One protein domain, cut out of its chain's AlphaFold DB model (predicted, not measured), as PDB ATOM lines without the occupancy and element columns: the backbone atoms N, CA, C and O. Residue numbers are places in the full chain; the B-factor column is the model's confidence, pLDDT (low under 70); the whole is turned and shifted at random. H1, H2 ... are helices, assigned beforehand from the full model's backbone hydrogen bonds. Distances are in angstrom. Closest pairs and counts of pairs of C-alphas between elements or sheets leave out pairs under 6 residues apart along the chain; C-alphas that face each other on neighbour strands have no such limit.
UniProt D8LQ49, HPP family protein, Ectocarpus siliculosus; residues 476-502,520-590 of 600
ATOM      1  N   ARG A 476     -38.194-138.714  48.460       90.88
ATOM      2  CA  ARG A 476     -38.820-138.431  49.752       90.88
ATOM      3  C   ARG A 476     -38.556-136.991  50.200       90.88
ATOM      4  O   ARG A 476     -39.504-136.290  50.542       90.88
ATOM      5  N   ASP A 477     -37.306-136.541  50.163       87.38
ATOM      6  CA  ASP A 477     -36.939-135.167  50.534       87.38
ATOM      7  C   ASP A 477     -37.529-134.149  49.557       87.38
ATOM      8  O   ASP A 477     -38.023-133.103  49.978       87.38
ATOM      9  N   GLY A 478     -37.559-134.483  48.262       87.62
ATOM     10  CA  GLY A 478     -38.234-133.686  47.240       87.62
ATOM     11  C   GLY A 478     -39.719-133.498  47.556       87.62
ATOM     12  O   GLY A 478     -40.206-132.369  47.559       87.62
ATOM     13  N   PHE A 479     -40.426-134.576  47.909       91.38
ATOM     14  CA  PHE A 479     -41.837-134.512  48.295       91.38
ATOM     15  C   PHE A 479     -42.068-133.655  49.547       91.38
ATOM     16  O   PHE A 479     -42.932-132.780  49.529       91.38
ATOM     17  N   PHE A 480     -41.295-133.854  50.621       91.25
ATOM     18  CA  PHE A 480     -41.453-133.053  51.842       91.25
ATOM     19  C   PHE A 480     -41.097-131.582  51.625       91.25
ATOM     20  O   PHE A 480     -41.762-130.707  52.176       91.25
ATOM     21  N   THR A 481     -40.106-131.297  50.780       85.25
ATOM     22  CA  THR A 481     -39.749-129.928  50.390       85.25
ATOM     23  C   THR A 481     -40.876-129.280  49.595       85.25
ATOM     24  O   THR A 481     -41.270-128.150  49.892       85.25
ATOM     25  N   TRP A 482     -41.439-129.999  48.620       91.62
ATOM     26  CA  TRP A 482     -42.589-129.549  47.838       91.62
ATOM     27  C   TRP A 482     -43.793-129.269  48.740       91.62
ATOM     28  O   TRP A 482     -44.336-128.167  48.714       91.62
ATOM     29  N   PHE A 483     -44.160-130.225  49.595       91.94
ATOM     30  CA  PHE A 483     -45.305-130.108  50.495       91.94
ATOM     31  C   PHE A 483     -45.115-128.989  51.524       91.94
ATOM     32  O   PHE A 483     -46.015-128.174  51.722       91.94
ATOM     33  N   GLY A 484     -43.935-128.900  52.144       89.00
ATOM     34  CA  GLY A 484     -43.610-127.843  53.100       89.00
ATOM     35  C   GLY A 484     -43.663-126.455  52.461       89.00
ATOM     36  O   GLY A 484     -44.250-125.536  53.027       89.00
ATOM     37  N   THR A 485     -43.131-126.319  51.245       82.75
ATOM     38  CA  THR A 485     -43.193-125.076  50.459       82.75
ATOM     39  C   THR A 485     -44.633-124.711  50.109       82.75
ATOM     40  O   THR A 485     -45.048-123.568  50.305       82.75
ATOM     41  N   PHE A 486     -45.407-125.682  49.619       88.44
ATOM     42  CA  PHE A 486     -46.817-125.513  49.292       88.44
ATOM     43  C   PHE A 486     -47.609-125.020  50.511       88.44
ATOM     44  O   PHE A 486     -48.276-123.988  50.436       88.44
ATOM     45  N   ALA A 487     -47.474-125.704  51.650       88.00
ATOM     46  CA  ALA A 487     -48.173-125.368  52.884       88.00
ATOM     47  C   ALA A 487     -47.760-123.993  53.429       88.00
ATOM     48  O   ALA A 487     -48.625-123.203  53.811       88.00
ATOM     49  N   ALA A 488     -46.462-123.673  53.428       81.50
ATOM     50  CA  ALA A 488     -45.954-122.390  53.909       81.50
ATOM     51  C   ALA A 488     -46.466-121.214  53.064       81.50
ATOM     52  O   ALA A 488     -46.964-120.229  53.609       81.50
ATOM     53  N   ILE A 489     -46.396-121.325  51.735       80.56
ATOM     54  CA  ILE A 489     -46.821-120.255  50.821       80.56
ATOM     55  C   ILE A 489     -48.339-120.126  50.791       80.56
ATOM     56  O   ILE A 489     -48.850-119.008  50.818       80.56
ATOM     57  N   GLY A 490     -49.060-121.251  50.782       83.12
ATOM     58  CA  GLY A 490     -50.516-121.256  50.892       83.12
ATOM     59  C   GLY A 490     -50.971-120.561  52.175       83.12
ATOM     60  O   GLY A 490     -51.801-119.658  52.121       83.12
ATOM     61  N   SER A 491     -50.352-120.894  53.313       81.31
ATOM     62  CA  SER A 491     -50.654-120.262  54.604       81.31
ATOM     63  C   SER A 491     -50.332-118.767  54.609       81.31
ATOM     64  O   SER A 491     -51.153-117.969  55.053       81.31
ATOM     65  N   LEU A 492     -49.171-118.362  54.082       77.62
ATOM     66  CA  LEU A 492     -48.783-116.952  54.023       77.62
ATOM     67  C   LEU A 492     -49.736-116.133  53.143       77.62
ATOM     68  O   LEU A 492     -50.102-115.023  53.522       77.62
ATOM     69  N   GLN A 493     -50.162-116.675  52.000       80.75
ATOM     70  CA  GLN A 493     -51.128-116.007  51.131       80.75
ATOM     71  C   GLN A 493     -52.502-115.903  51.804       80.75
ATOM     72  O   GLN A 493     -53.097-114.832  51.761       80.75
ATOM     73  N   LEU A 494     -52.973-116.952  52.486       81.94
ATOM     74  CA  LEU A 494     -54.222-116.901  53.253       81.94
ATOM     75  C   LEU A 494     -54.167-115.844  54.365       81.94
ATOM     76  O   LEU A 494     -55.130-115.103  54.556       81.94
ATOM     77  N   ILE A 495     -53.035-115.737  55.070       80.25
ATOM     78  CA  ILE A 495     -52.805-114.693  56.076       80.25
ATOM     79  C   ILE A 495     -52.801-113.309  55.417       80.25
ATOM     80  O   ILE A 495     -53.460-112.402  55.916       80.25
ATOM     81  N   TYR A 496     -52.096-113.142  54.295       77.19
ATOM     82  CA  TYR A 496     -52.043-111.883  53.553       77.19
ATOM     83  C   TYR A 496     -53.434-111.434  53.093       77.19
ATOM     84  O   TYR A 496     -53.806-110.279  53.301       77.19
ATOM     85  N   ASP A 497     -54.228-112.350  52.539       77.12
ATOM     86  CA  ASP A 497     -55.597-112.078  52.106       77.12
ATOM     87  C   ASP A 497     -56.477-111.711  53.306       77.12
ATOM     88  O   ASP A 497     -57.230-110.741  53.239       77.12
ATOM     89  N   ARG A 498     -56.319-112.396  54.448       80.19
ATOM     90  CA  ARG A 498     -57.018-112.043  55.691       80.19
ATOM     91  C   ARG A 498     -56.634-110.665  56.226       80.19
ATOM     92  O   ARG A 498     -57.521-109.927  56.656       80.19
ATOM     93  N   ILE A 499     -55.350-110.309  56.193       77.38
ATOM     94  CA  ILE A 499     -54.852-108.997  56.627       77.38
ATOM     95  C   ILE A 499     -55.380-107.900  55.697       77.38
ATOM     96  O   ILE A 499     -55.908-106.899  56.175       77.38
ATOM     97  N   ASN A 500     -55.317-108.089  54.379       72.44
ATOM     98  CA  ASN A 500     -55.840-107.103  53.432       72.44
ATOM     99  C   ASN A 500     -57.365-106.960  53.527       72.44
ATOM    100  O   ASN A 500     -57.879-105.845  53.459       72.44
ATOM    101  N   GLN A 501     -58.097-108.053  53.754       72.94
ATOM    102  CA  GLN A 501     -59.536-107.991  54.025       72.94
ATOM    103  C   GLN A 501     -59.838-107.238  55.330       72.94
ATOM    104  O   GLN A 501     -60.824-106.509  55.407       72.94
ATOM    105  N   SER A 502     -58.953-107.321  56.329       63.44
ATOM    106  CA  SER A 502     -59.062-106.552  57.577       63.44
ATOM    107  C   SER A 502     -58.744-105.054  57.438       63.44
ATOM    108  O   SER A 502     -58.767-104.341  58.432       63.44
ATOM    109  N   ALA A 520     -59.130-119.425  43.546       73.12
ATOM    110  CA  ALA A 520     -58.007-120.368  43.564       73.12
ATOM    111  C   ALA A 520     -56.634-119.689  43.435       73.12
ATOM    112  O   ALA A 520     -55.626-120.376  43.289       73.12
ATOM    113  N   VAL A 521     -56.559-118.358  43.493       72.19
ATOM    114  CA  VAL A 521     -55.307-117.611  43.303       72.19
ATOM    115  C   VAL A 521     -54.235-118.049  44.310       72.19
ATOM    116  O   VAL A 521     -53.092-118.287  43.928       72.19
ATOM    117  N   TRP A 522     -54.584-118.238  45.586       79.75
ATOM    118  CA  TRP A 522     -53.634-118.721  46.597       79.75
ATOM    119  C   TRP A 522     -53.139-120.148  46.315       79.75
ATOM    120  O   TRP A 522     -51.960-120.457  46.520       79.75
ATOM    121  N   LEU A 523     -54.019-121.002  45.789       81.94
ATOM    122  CA  LEU A 523     -53.701-122.378  45.430       81.94
ATOM    123  C   LEU A 523     -52.784-122.413  44.202       81.94
ATOM    124  O   LEU A 523     -51.750-123.068  44.221       81.94
ATOM    125  N   GLN A 524     -53.100-121.642  43.161       79.81
ATOM    126  CA  GLN A 524     -52.272-121.527  41.959       79.81
ATOM    127  C   GLN A 524     -50.859-121.038  42.296       79.81
ATOM    128  O   GLN A 524     -49.874-121.606  41.822       79.81
ATOM    129  N   LYS A 525     -50.748-120.027  43.166       76.19
ATOM    130  CA  LYS A 525     -49.463-119.488  43.630       76.19
ATOM    131  C   LYS A 525     -48.642-120.531  44.379       76.19
ATOM    132  O   LYS A 525     -47.477-120.742  44.052       76.19
ATOM    133  N   SER A 526     -49.246-121.196  45.362       82.56
ATOM    134  CA  SER A 526     -48.561-122.198  46.185       82.56
ATOM    135  C   SER A 526     -48.150-123.432  45.379       82.56
ATOM    136  O   SER A 526     -47.000-123.858  45.485       82.56
ATOM    137  N   VAL A 527     -49.025-123.958  44.511       84.12
ATOM    138  CA  VAL A 527     -48.709-125.090  43.619       84.12
ATOM    139  C   VAL A 527     -47.600-124.725  42.636       84.12
ATOM    140  O   VAL A 527     -46.672-125.514  42.455       84.12
ATOM    141  N   SER A 528     -47.659-123.540  42.020       81.44
ATOM    142  CA  SER A 528     -46.642-123.086  41.066       81.44
ATOM    143  C   SER A 528     -45.265-122.989  41.725       81.44
ATOM    144  O   SER A 528     -44.307-123.600  41.247       81.44
ATOM    145  N   VAL A 529     -45.168-122.320  42.881       80.06
ATOM    146  CA  VAL A 529     -43.889-122.172  43.591       80.06
ATOM    147  C   VAL A 529     -43.335-123.520  44.042       80.06
ATOM    148  O   VAL A 529     -42.160-123.810  43.811       80.06
ATOM    149  N   ALA A 530     -44.176-124.349  44.663       84.75
ATOM    150  CA  ALA A 530     -43.766-125.661  45.138       84.75
ATOM    151  C   ALA A 530     -43.255-126.528  43.982       84.75
ATOM    152  O   ALA A 530     -42.187-127.129  44.091       84.75
ATOM    153  N   SER A 531     -43.961-126.535  42.848       85.19
ATOM    154  CA  SER A 531     -43.586-127.320  41.665       85.19
ATOM    155  C   SER A 531     -42.268-126.855  41.048       85.19
ATOM    156  O   SER A 531     -41.451-127.688  40.668       85.19
ATOM    157  N   VAL A 532     -42.016-125.542  41.003       83.25
ATOM    158  CA  VAL A 532     -40.731-124.994  40.544       83.25
ATOM    159  C   VAL A 532     -39.592-125.413  41.475       83.25
ATOM    160  O   VAL A 532     -38.550-125.850  40.993       83.25
ATOM    161  N   ILE A 533     -39.791-125.341  42.795       82.31
ATOM    162  CA  ILE A 533     -38.780-125.764  43.779       82.31
ATOM    163  C   ILE A 533     -38.506-127.266  43.682       82.31
ATOM    164  O   ILE A 533     -37.347-127.673  43.685       82.31
ATOM    165  N   LEU A 534     -39.545-128.088  43.529       85.19
ATOM    166  CA  LEU A 534     -39.383-129.520  43.295       85.19
ATOM    167  C   LEU A 534     -38.627-129.785  41.993       85.19
ATOM    168  O   LEU A 534     -37.686-130.570  41.994       85.19
ATOM    169  N   GLY A 535     -38.986-129.097  40.906       84.25
ATOM    170  CA  GLY A 535     -38.283-129.184  39.629       84.25
ATOM    171  C   GLY A 535     -36.797-128.870  39.783       84.25
ATOM    172  O   GLY A 535     -35.963-129.678  39.390       84.25
ATOM    173  N   MET A 536     -36.468-127.759  40.450       82.44
ATOM    174  CA  MET A 536     -35.088-127.366  40.752       82.44
ATOM    175  C   MET A 536     -34.363-128.379  41.648       82.44
ATOM    176  O   MET A 536     -33.174-128.633  41.461       82.44
ATOM    177  N   SER A 537     -35.066-128.983  42.609       82.31
ATOM    178  CA  SER A 537     -34.516-130.026  43.478       82.31
ATOM    179  C   SER A 537     -34.213-131.312  42.712       82.31
ATOM    180  O   SER A 537     -33.201-131.957  42.983       82.31
ATOM    181  N   LEU A 538     -35.064-131.686  41.755       83.38
ATOM    182  CA  LEU A 538     -34.896-132.885  40.934       83.38
ATOM    183  C   LEU A 538     -33.778-132.720  39.898       83.38
ATOM    184  O   LEU A 538     -33.020-133.658  39.653       83.38
ATOM    185  N   THR A 539     -33.642-131.530  39.310       82.56
ATOM    186  CA  THR A 539     -32.571-131.217  38.350       82.56
ATOM    187  C   THR A 539     -31.228-130.937  39.019       82.56
ATOM    188  O   THR A 539     -30.214-130.865  38.329       82.56
ATOM    189  N   GLY A 540     -31.197-130.768  40.347       76.38
ATOM    190  CA  GLY A 540     -30.011-130.279  41.048       76.38
ATOM    191  C   GLY A 540     -29.658-128.844  40.646       76.38
ATOM    192  O   GLY A 540     -28.494-128.465  40.679       76.38
ATOM    193  N   SER A 541     -30.652-128.051  40.237       74.12
ATOM    194  CA  SER A 541     -30.504-126.635  39.892       74.12
ATOM    195  C   SER A 541     -31.139-125.733  40.951       74.12
ATOM    196  O   SER A 541     -31.719-124.695  40.620       74.12
ATOM    197  N   VAL A 542     -31.105-126.154  42.220       70.12
ATOM    198  CA  VAL A 542     -31.604-125.347  43.335       70.12
ATOM    199  C   VAL A 542     -30.751-124.089  43.411       70.12
ATOM    200  O   VAL A 542     -29.581-124.128  43.766       70.12
ATOM    201  N   HIS A 543     -31.340-122.964  43.019       66.81
ATOM    202  CA  HIS A 543     -30.757-121.647  43.213       66.81
ATOM    203  C   HIS A 543     -31.690-120.835  44.117       66.81
ATOM    204  O   HIS A 543     -32.722-120.336  43.652       66.81
ATOM    205  N   PRO A 544     -31.356-120.654  45.403       55.19
ATOM    206  CA  PRO A 544     -31.990-119.627  46.223       55.19
ATOM    207  C   PRO A 544     -31.410-118.264  45.784       55.19
ATOM    208  O   PRO A 544     -30.211-118.225  45.504       55.19
ATOM    209  N   PRO A 545     -32.133-117.119  45.682       56.69
ATOM    210  CA  PRO A 545     -33.533-116.745  45.946       56.69
ATOM    211  C   PRO A 545     -34.271-116.164  44.702       56.69
ATOM    212  O   PRO A 545     -35.358-115.594  44.815       56.69
ATOM    213  N   ALA A 546     -33.689-116.266  43.501       57.09
ATOM    214  CA  ALA A 546     -34.191-115.575  42.305       57.09
ATOM    215  C   ALA A 546     -35.543-116.117  41.804       57.09
ATOM    216  O   ALA A 546     -36.383-115.348  41.332       57.09
ATOM    217  N   GLY A 547     -35.779-117.426  41.960       59.72
ATOM    218  CA  GLY A 547     -37.057-118.053  41.617       59.72
ATOM    219  C   GLY A 547     -38.212-117.533  42.476       59.72
ATOM    220  O   GLY A 547     -39.279-117.225  41.949       59.72
ATOM    221  N   ALA A 548     -37.977-117.341  43.779       66.56
ATOM    222  CA  ALA A 548     -38.991-116.845  44.708       66.56
ATOM    223  C   ALA A 548     -39.447-115.421  44.356       66.56
ATOM    224  O   ALA A 548     -40.641-115.145  44.379       66.56
ATOM    225  N   LEU A 549     -38.528-114.534  43.952       67.25
ATOM    226  CA  LEU A 549     -38.880-113.174  43.525       67.25
ATOM    227  C   LEU A 549     -39.749-113.177  42.258       67.25
ATOM    228  O   LEU A 549     -40.720-112.429  42.178       67.25
ATOM    229  N   CYS A 550     -39.416-114.030  41.286       65.00
ATOM    230  CA  CYS A 550     -40.200-114.198  40.064       65.00
ATOM    231  C   CYS A 550     -41.622-114.674  40.383       65.00
ATOM    232  O   CYS A 550     -42.601-114.115  39.898       65.00
ATOM    233  N   LEU A 551     -41.744-115.657  41.272       66.38
ATOM    234  CA  LEU A 551     -43.039-116.184  41.676       66.38
ATOM    235  C   LEU A 551     -43.848-115.182  42.499       66.38
ATOM    236  O   LEU A 551     -45.046-115.066  42.272       66.38
ATOM    237  N   VAL A 552     -43.216-114.402  43.383       66.00
ATOM    238  CA  VAL A 552     -43.880-113.300  44.100       66.00
ATOM    239  C   VAL A 552     -44.387-112.245  43.116       66.00
ATOM    240  O   VAL A 552     -45.536-111.819  43.218       66.00
ATOM    241  N   LEU A 553     -43.584-111.858  42.123       68.06
ATOM    242  CA  LEU A 553     -44.007-110.906  41.096       68.06
ATOM    243  C   LEU A 553     -45.159-111.460  40.258       68.06
ATOM    244  O   LEU A 553     -46.159-110.772  40.095       68.06
ATOM    245  N   LEU A 554     -45.071-112.709  39.795       67.38
ATOM    246  CA  LEU A 554     -46.145-113.362  39.044       67.38
ATOM    247  C   LEU A 554     -47.428-113.471  39.882       67.38
ATOM    248  O   LEU A 554     -48.521-113.246  39.381       67.38
ATOM    249  N   SER A 555     -47.282-113.736  41.180       67.00
ATOM    250  CA  SER A 555     -48.384-113.822  42.133       67.00
ATOM    251  C   SER A 555     -49.056-112.470  42.416       67.00
ATOM    252  O   SER A 555     -50.221-112.419  42.802       67.00
ATOM    253  N   ALA A 556     -48.353-111.355  42.239       66.50
ATOM    254  CA  ALA A 556     -48.919-110.034  42.489       66.50
ATOM    255  C   ALA A 556     -49.888-109.580  41.380       66.50
ATOM    256  O   ALA A 556     -50.670-108.659  41.604       66.50
ATOM    257  N   TYR A 557     -49.861-110.213  40.203       68.56
ATOM    258  CA  TYR A 557     -50.669-109.815  39.052       68.56
ATOM    259  C   TYR A 557     -51.792-110.826  38.783       68.56
ATOM    260  O   TYR A 557     -51.583-111.830  38.111       68.56
ATOM    261  N   ASN A 558     -53.000-110.532  39.277       64.00
ATOM    262  CA  ASN A 558     -54.195-111.351  39.026       64.00
ATOM    263  C   ASN A 558     -54.860-111.079  37.660       64.00
ATOM    264  O   ASN A 558     -55.590-111.929  37.163       64.00
ATOM    265  N   ASP A 559     -54.597-109.935  37.018       63.69
ATOM    266  CA  ASP A 559     -55.389-109.477  35.860       63.69
ATOM    267  C   ASP A 559     -54.910-110.042  34.509       63.69
ATOM    268  O   ASP A 559     -54.818-109.312  33.521       63.69
ATOM    269  N   GLY A 560     -54.536-111.320  34.459       62.84
ATOM    270  CA  GLY A 560     -54.079-111.985  33.238       62.84
ATOM    271  C   GLY A 560     -52.635-111.662  32.825       62.84
ATOM    272  O   GLY A 560     -52.080-110.580  33.066       62.84
ATOM    273  N   ALA A 561     -52.005-112.647  32.185       64.75
ATOM    274  CA  ALA A 561     -50.646-112.562  31.663       64.75
ATOM    275  C   ALA A 561     -50.632-111.807  30.327       64.75
ATOM    276  O   ALA A 561     -50.620-112.409  29.255       64.75
ATOM    277  N   THR A 562     -50.633-110.476  30.369       82.31
ATOM    278  CA  THR A 562     -50.305-109.701  29.168       82.31
ATOM    279  C   THR A 562     -48.813-109.841  28.857       82.31
ATOM    280  O   THR A 562     -47.976-109.954  29.758       82.31
ATOM    281  N   TRP A 563     -48.458-109.826  27.571       77.31
ATOM    282  CA  TRP A 563     -47.066-109.941  27.118       77.31
ATOM    283  C   TRP A 563     -46.148-108.879  27.746       77.31
ATOM    284  O   TRP A 563     -45.027-109.175  28.151       77.31
ATOM    285  N   GLU A 564     -46.652-107.658  27.919       79.69
ATOM    286  CA  GLU A 564     -45.938-106.554  28.572       79.69
ATOM    287  C   GLU A 564     -45.534-106.890  30.015       79.69
ATOM    288  O   GLU A 564     -44.436-106.554  30.461       79.69
ATOM    289  N   ARG A 565     -46.401-107.604  30.743       71.75
ATOM    290  CA  ARG A 565     -46.146-108.029  32.126       71.75
ATOM    291  C   ARG A 565     -45.189-109.209  32.186       71.75
ATOM    292  O   ARG A 565     -44.328-109.236  33.061       71.75
ATOM    293  N   MET A 566     -45.284-110.143  31.238       76.44
ATOM    294  CA  MET A 566     -44.282-111.203  31.084       76.44
ATOM    295  C   MET A 566     -42.899-110.610  30.803       76.44
ATOM    296  O   MET A 566     -41.915-111.017  31.415       76.44
ATOM    297  N   LEU A 567     -42.821-109.587  29.950       80.31
ATOM    298  CA  LEU A 567     -41.572-108.890  29.670       80.31
ATOM    299  C   LEU A 567     -41.048-108.155  30.909       80.31
ATOM    300  O   LEU A 567     -39.863-108.254  31.213       80.31
ATOM    301  N   LEU A 568     -41.917-107.488  31.677       77.50
ATOM    302  CA  LEU A 568     -41.536-106.875  32.953       77.50
ATOM    303  C   LEU A 568     -40.980-107.911  33.937       77.50
ATOM    304  O   LEU A 568     -39.992-107.632  34.615       77.50
ATOM    305  N   LEU A 569     -41.583-109.099  34.001       78.31
ATOM    306  CA  LEU A 569     -41.129-110.198  34.845       78.31
ATOM    307  C   LEU A 569     -39.743-110.688  34.414       78.31
ATOM    308  O   LEU A 569     -38.824-110.715  35.230       78.31
ATOM    309  N   VAL A 570     -39.570-111.002  33.128       80.31
ATOM    310  CA  VAL A 570     -38.293-111.463  32.564       80.31
ATOM    311  C   VAL A 570     -37.203-110.417  32.775       80.31
ATOM    312  O   VAL A 570     -36.123-110.754  33.252       80.31
ATOM    313  N   VAL A 571     -37.488-109.145  32.491       83.25
ATOM    314  CA  VAL A 571     -36.531-108.048  32.675       83.25
ATOM    315  C   VAL A 571     -36.188-107.869  34.151       83.25
ATOM    316  O   VAL A 571     -35.012-107.769  34.484       83.25
ATOM    317  N   SER A 572     -37.175-107.882  35.052       77.12
ATOM    318  CA  SER A 572     -36.933-107.718  36.492       77.12
ATOM    319  C   SER A 572     -36.099-108.864  37.063       77.12
ATOM    320  O   SER A 572     -35.179-108.629  37.845       77.12
ATOM    321  N   VAL A 573     -36.372-110.099  36.640       79.88
ATOM    322  CA  VAL A 573     -35.625-111.290  37.064       79.88
ATOM    323  C   VAL A 573     -34.221-111.289  36.475       79.88
ATOM    324  O   VAL A 573     -33.261-111.486  37.215       79.88
ATOM    325  N   ALA A 574     -34.073-111.004  35.181       82.00
ATOM    326  CA  ALA A 574     -32.772-110.914  34.527       82.00
ATOM    327  C   ALA A 574     -31.912-109.795  35.134       82.00
ATOM    328  O   ALA A 574     -30.732-110.008  35.406       82.00
ATOM    329  N   MET A 575     -32.498-108.629  35.422       83.38
ATOM    330  CA  MET A 575     -31.811-107.539  36.120       83.38
ATOM    331  C   MET A 575     -31.455-107.919  37.556       83.38
ATOM    332  O   MET A 575     -30.349-107.625  38.002       83.38
ATOM    333  N   GLY A 576     -32.358-108.591  38.274       80.38
ATOM    334  CA  GLY A 576     -32.104-109.089  39.623       80.38
ATOM    335  C   GLY A 576     -30.935-110.071  39.651       80.38
ATOM    336  O   GLY A 576     -30.006-109.892  40.438       80.38
ATOM    337  N   LEU A 577     -30.937-111.058  38.755       81.75
ATOM    338  CA  LEU A 577     -29.845-112.015  38.573       81.75
ATOM    339  C   LEU A 577     -28.543-111.312  38.188       81.75
ATOM    340  O   LEU A 577     -27.510-111.561  38.805       81.75
ATOM    341  N   GLY A 578     -28.595-110.386  37.227       85.56
ATOM    342  CA  GLY A 578     -27.442-109.600  36.800       85.56
ATOM    343  C   GLY A 578     -26.845-108.771  37.937       85.56
ATOM    344  O   GLY A 578     -25.627-108.727  38.086       85.56
ATOM    345  N   MET A 579     -27.683-108.173  38.788       85.38
ATOM    346  CA  MET A 579     -27.231-107.399  39.944       85.38
ATOM    347  C   MET A 579     -26.595-108.294  41.013       85.38
ATOM    348  O   MET A 579     -25.530-107.958  41.523       85.38
ATOM    349  N   HIS A 580     -27.192-109.448  41.327       81.38
ATOM    350  CA  HIS A 580     -26.596-110.404  42.270       81.38
ATOM    351  C   HIS A 580     -25.276-110.966  41.743       81.38
ATOM    352  O   HIS A 580     -24.315-111.069  42.502       81.38
ATOM    353  N   LEU A 581     -25.194-111.263  40.443       83.75
ATOM    354  CA  LEU A 581     -23.961-111.702  39.799       83.75
ATOM    355  C   LEU A 581     -22.897-110.603  39.840       83.75
ATOM    356  O   LEU A 581     -21.754-110.880  40.190       83.75
ATOM    357  N   LEU A 582     -23.266-109.354  39.547       87.06
ATOM    358  CA  LEU A 582     -22.362-108.210  39.621       87.06
ATOM    359  C   LEU A 582     -21.840-108.014  41.047       87.06
ATOM    360  O   LEU A 582     -20.639-107.866  41.241       87.06
ATOM    361  N   VAL A 583     -22.721-108.060  42.050       86.56
ATOM    362  CA  VAL A 583     -22.346-107.978  43.469       86.56
ATOM    363  C   VAL A 583     -21.441-109.145  43.857       86.56
ATOM    364  O   VAL A 583     -20.423-108.926  44.509       86.56
ATOM    365  N   GLY A 584     -21.761-110.363  43.416       83.31
ATOM    366  CA  GLY A 584     -20.920-111.541  43.591       83.31
ATOM    367  C   GLY A 584     -19.523-111.295  43.033       83.31
ATOM    368  O   GLY A 584     -18.554-111.304  43.790       83.31
ATOM    369  N   ILE A 585     -19.426-110.958  41.746       85.38
ATOM    370  CA  ILE A 585     -18.163-110.681  41.057       85.38
ATOM    371  C   ILE A 585     -17.400-109.558  41.752       85.38
ATOM    372  O   ILE A 585     -16.202-109.705  41.954       85.38
ATOM    373  N   CYS A 586     -18.046-108.453  42.123       87.62
ATOM    374  CA  CYS A 586     -17.384-107.290  42.712       87.62
ATOM    375  C   CYS A 586     -16.929-107.517  44.154       87.62
ATOM    376  O   CYS A 586     -15.840-107.077  44.505       87.62
ATOM    377  N   ILE A 587     -17.748-108.159  44.991       87.00
ATOM    378  CA  ILE A 587     -17.502-108.278  46.435       87.00
ATOM    379  C   ILE A 587     -16.840-109.613  46.771       87.00
ATOM    380  O   ILE A 587     -15.848-109.651  47.500       87.00
ATOM    381  N   ASN A 588     -17.354-110.720  46.241       82.00
ATOM    382  CA  ASN A 588     -16.916-112.054  46.647       82.00
ATOM    383  C   ASN A 588     -15.498-112.366  46.141       82.00
ATOM    384  O   ASN A 588     -14.722-113.018  46.840       82.00
ATOM    385  N   ASN A 589     -15.105-111.808  44.991       86.69
ATOM    386  CA  ASN A 589     -13.752-111.984  44.456       86.69
ATOM    387  C   ASN A 589     -12.669-111.196  45.214       86.69
ATOM    388  O   ASN A 589     -11.486-111.501  45.026       86.69
ATOM    389  N   ILE A 590     -13.038-110.236  46.079       86.88
ATOM    390  CA  ILE A 590     -12.085-109.431  46.870       86.88
ATOM    391  C   ILE A 590     -11.286-110.317  47.826       86.88
ATOM    392  O   ILE A 590     -10.081-110.124  47.980       86.88
TER     393      ILE A 590
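Overview. This is residues 476 to 502 and 520 to 590 of the 600 residues of the protein "HPP family protein" of Ectocarpus siliculosus (UniProt D8LQ49). Four helices, H1 to H4, follow one another side by side in a stepped series, each running opposite to the one before, and the series stays open without closing into a bundle. Long H1 lies along H2 at one end of the series, short H3 lies between H2 and H4, and residues 581 to 590, of which 581 to 588 belong to long H4, stick out. The printed part has 98 residues, all helix in class, with H1, H2, H3 and H4 in that order and no named strand. It is only just loose, close to compact, with a radius of gyration of the C-alphas of 15.5 A and spans of 47 by 38 by 26 A.

Arrangement. H1, residues 476 to 501, touches H2, residues 521 to 539, at a shallow tilt of 26 degrees, opposite ways. Their closest C-alphas, those of Phe 486 and Ser 526, are 4.9 A apart. H2 and H3, residues 546 to 556, form a helical hairpin at a shallow tilt of 16 degrees, and their closest C-alphas, those of Lys 525 and Ser 555, are 6.0 A apart. H3 and H4, residues 563 to 588, form a second helical hairpin at a shallow tilt of 30 degrees. H4 touches H3 with residues 569 to 577 alone, and the closest C-alphas, those of Cys 550 and Val 573, are 6.2 A apart. The helix packing is mostly aligned, with the 3 touching pairs at a shallow tilt. H1 is apart from H3 and from H4, and H2 is apart from H4. In H1, H2, H3 and H4 every O i to N i+4 pair is within hydrogen-bond range.

Along the chain. H1 has 26 residues and is 37.1 A long, beginning at C-alpha 476 at (-38.820, -138.431, 49.752). H2 has 19 residues and is 27.0 A long. H3 has 11 residues, from C-alpha 546 at (-34.191, -115.575, 42.305) to C-alpha 556, 15.7 A away. H4 has 26 residues and is 36.0 A long, ending at C-alpha 588 at (-16.916, -112.054, 46.647).

Size, cuts and confidence. The two C-alphas farthest apart, those of Ser 502 and Ile 590, are 48.3 A from each other. Residues 503 to 519 are not printed, and C-alphas 502 and 520 across this cut are 19.7 A apart. The link from H1 to H2 is the link across the cut, while the links from H2 to H3 and from H3 to H4 are short, with 6 residues each. Residues 559 to 564, of which 563 and 564 belong to H4, stand free, as do residues 581 to 590, of which 581 to 588 belong to H4. The mean pLDDT of the printed part is 78.4, and residue 502 and residues 543 to 561 are under 70.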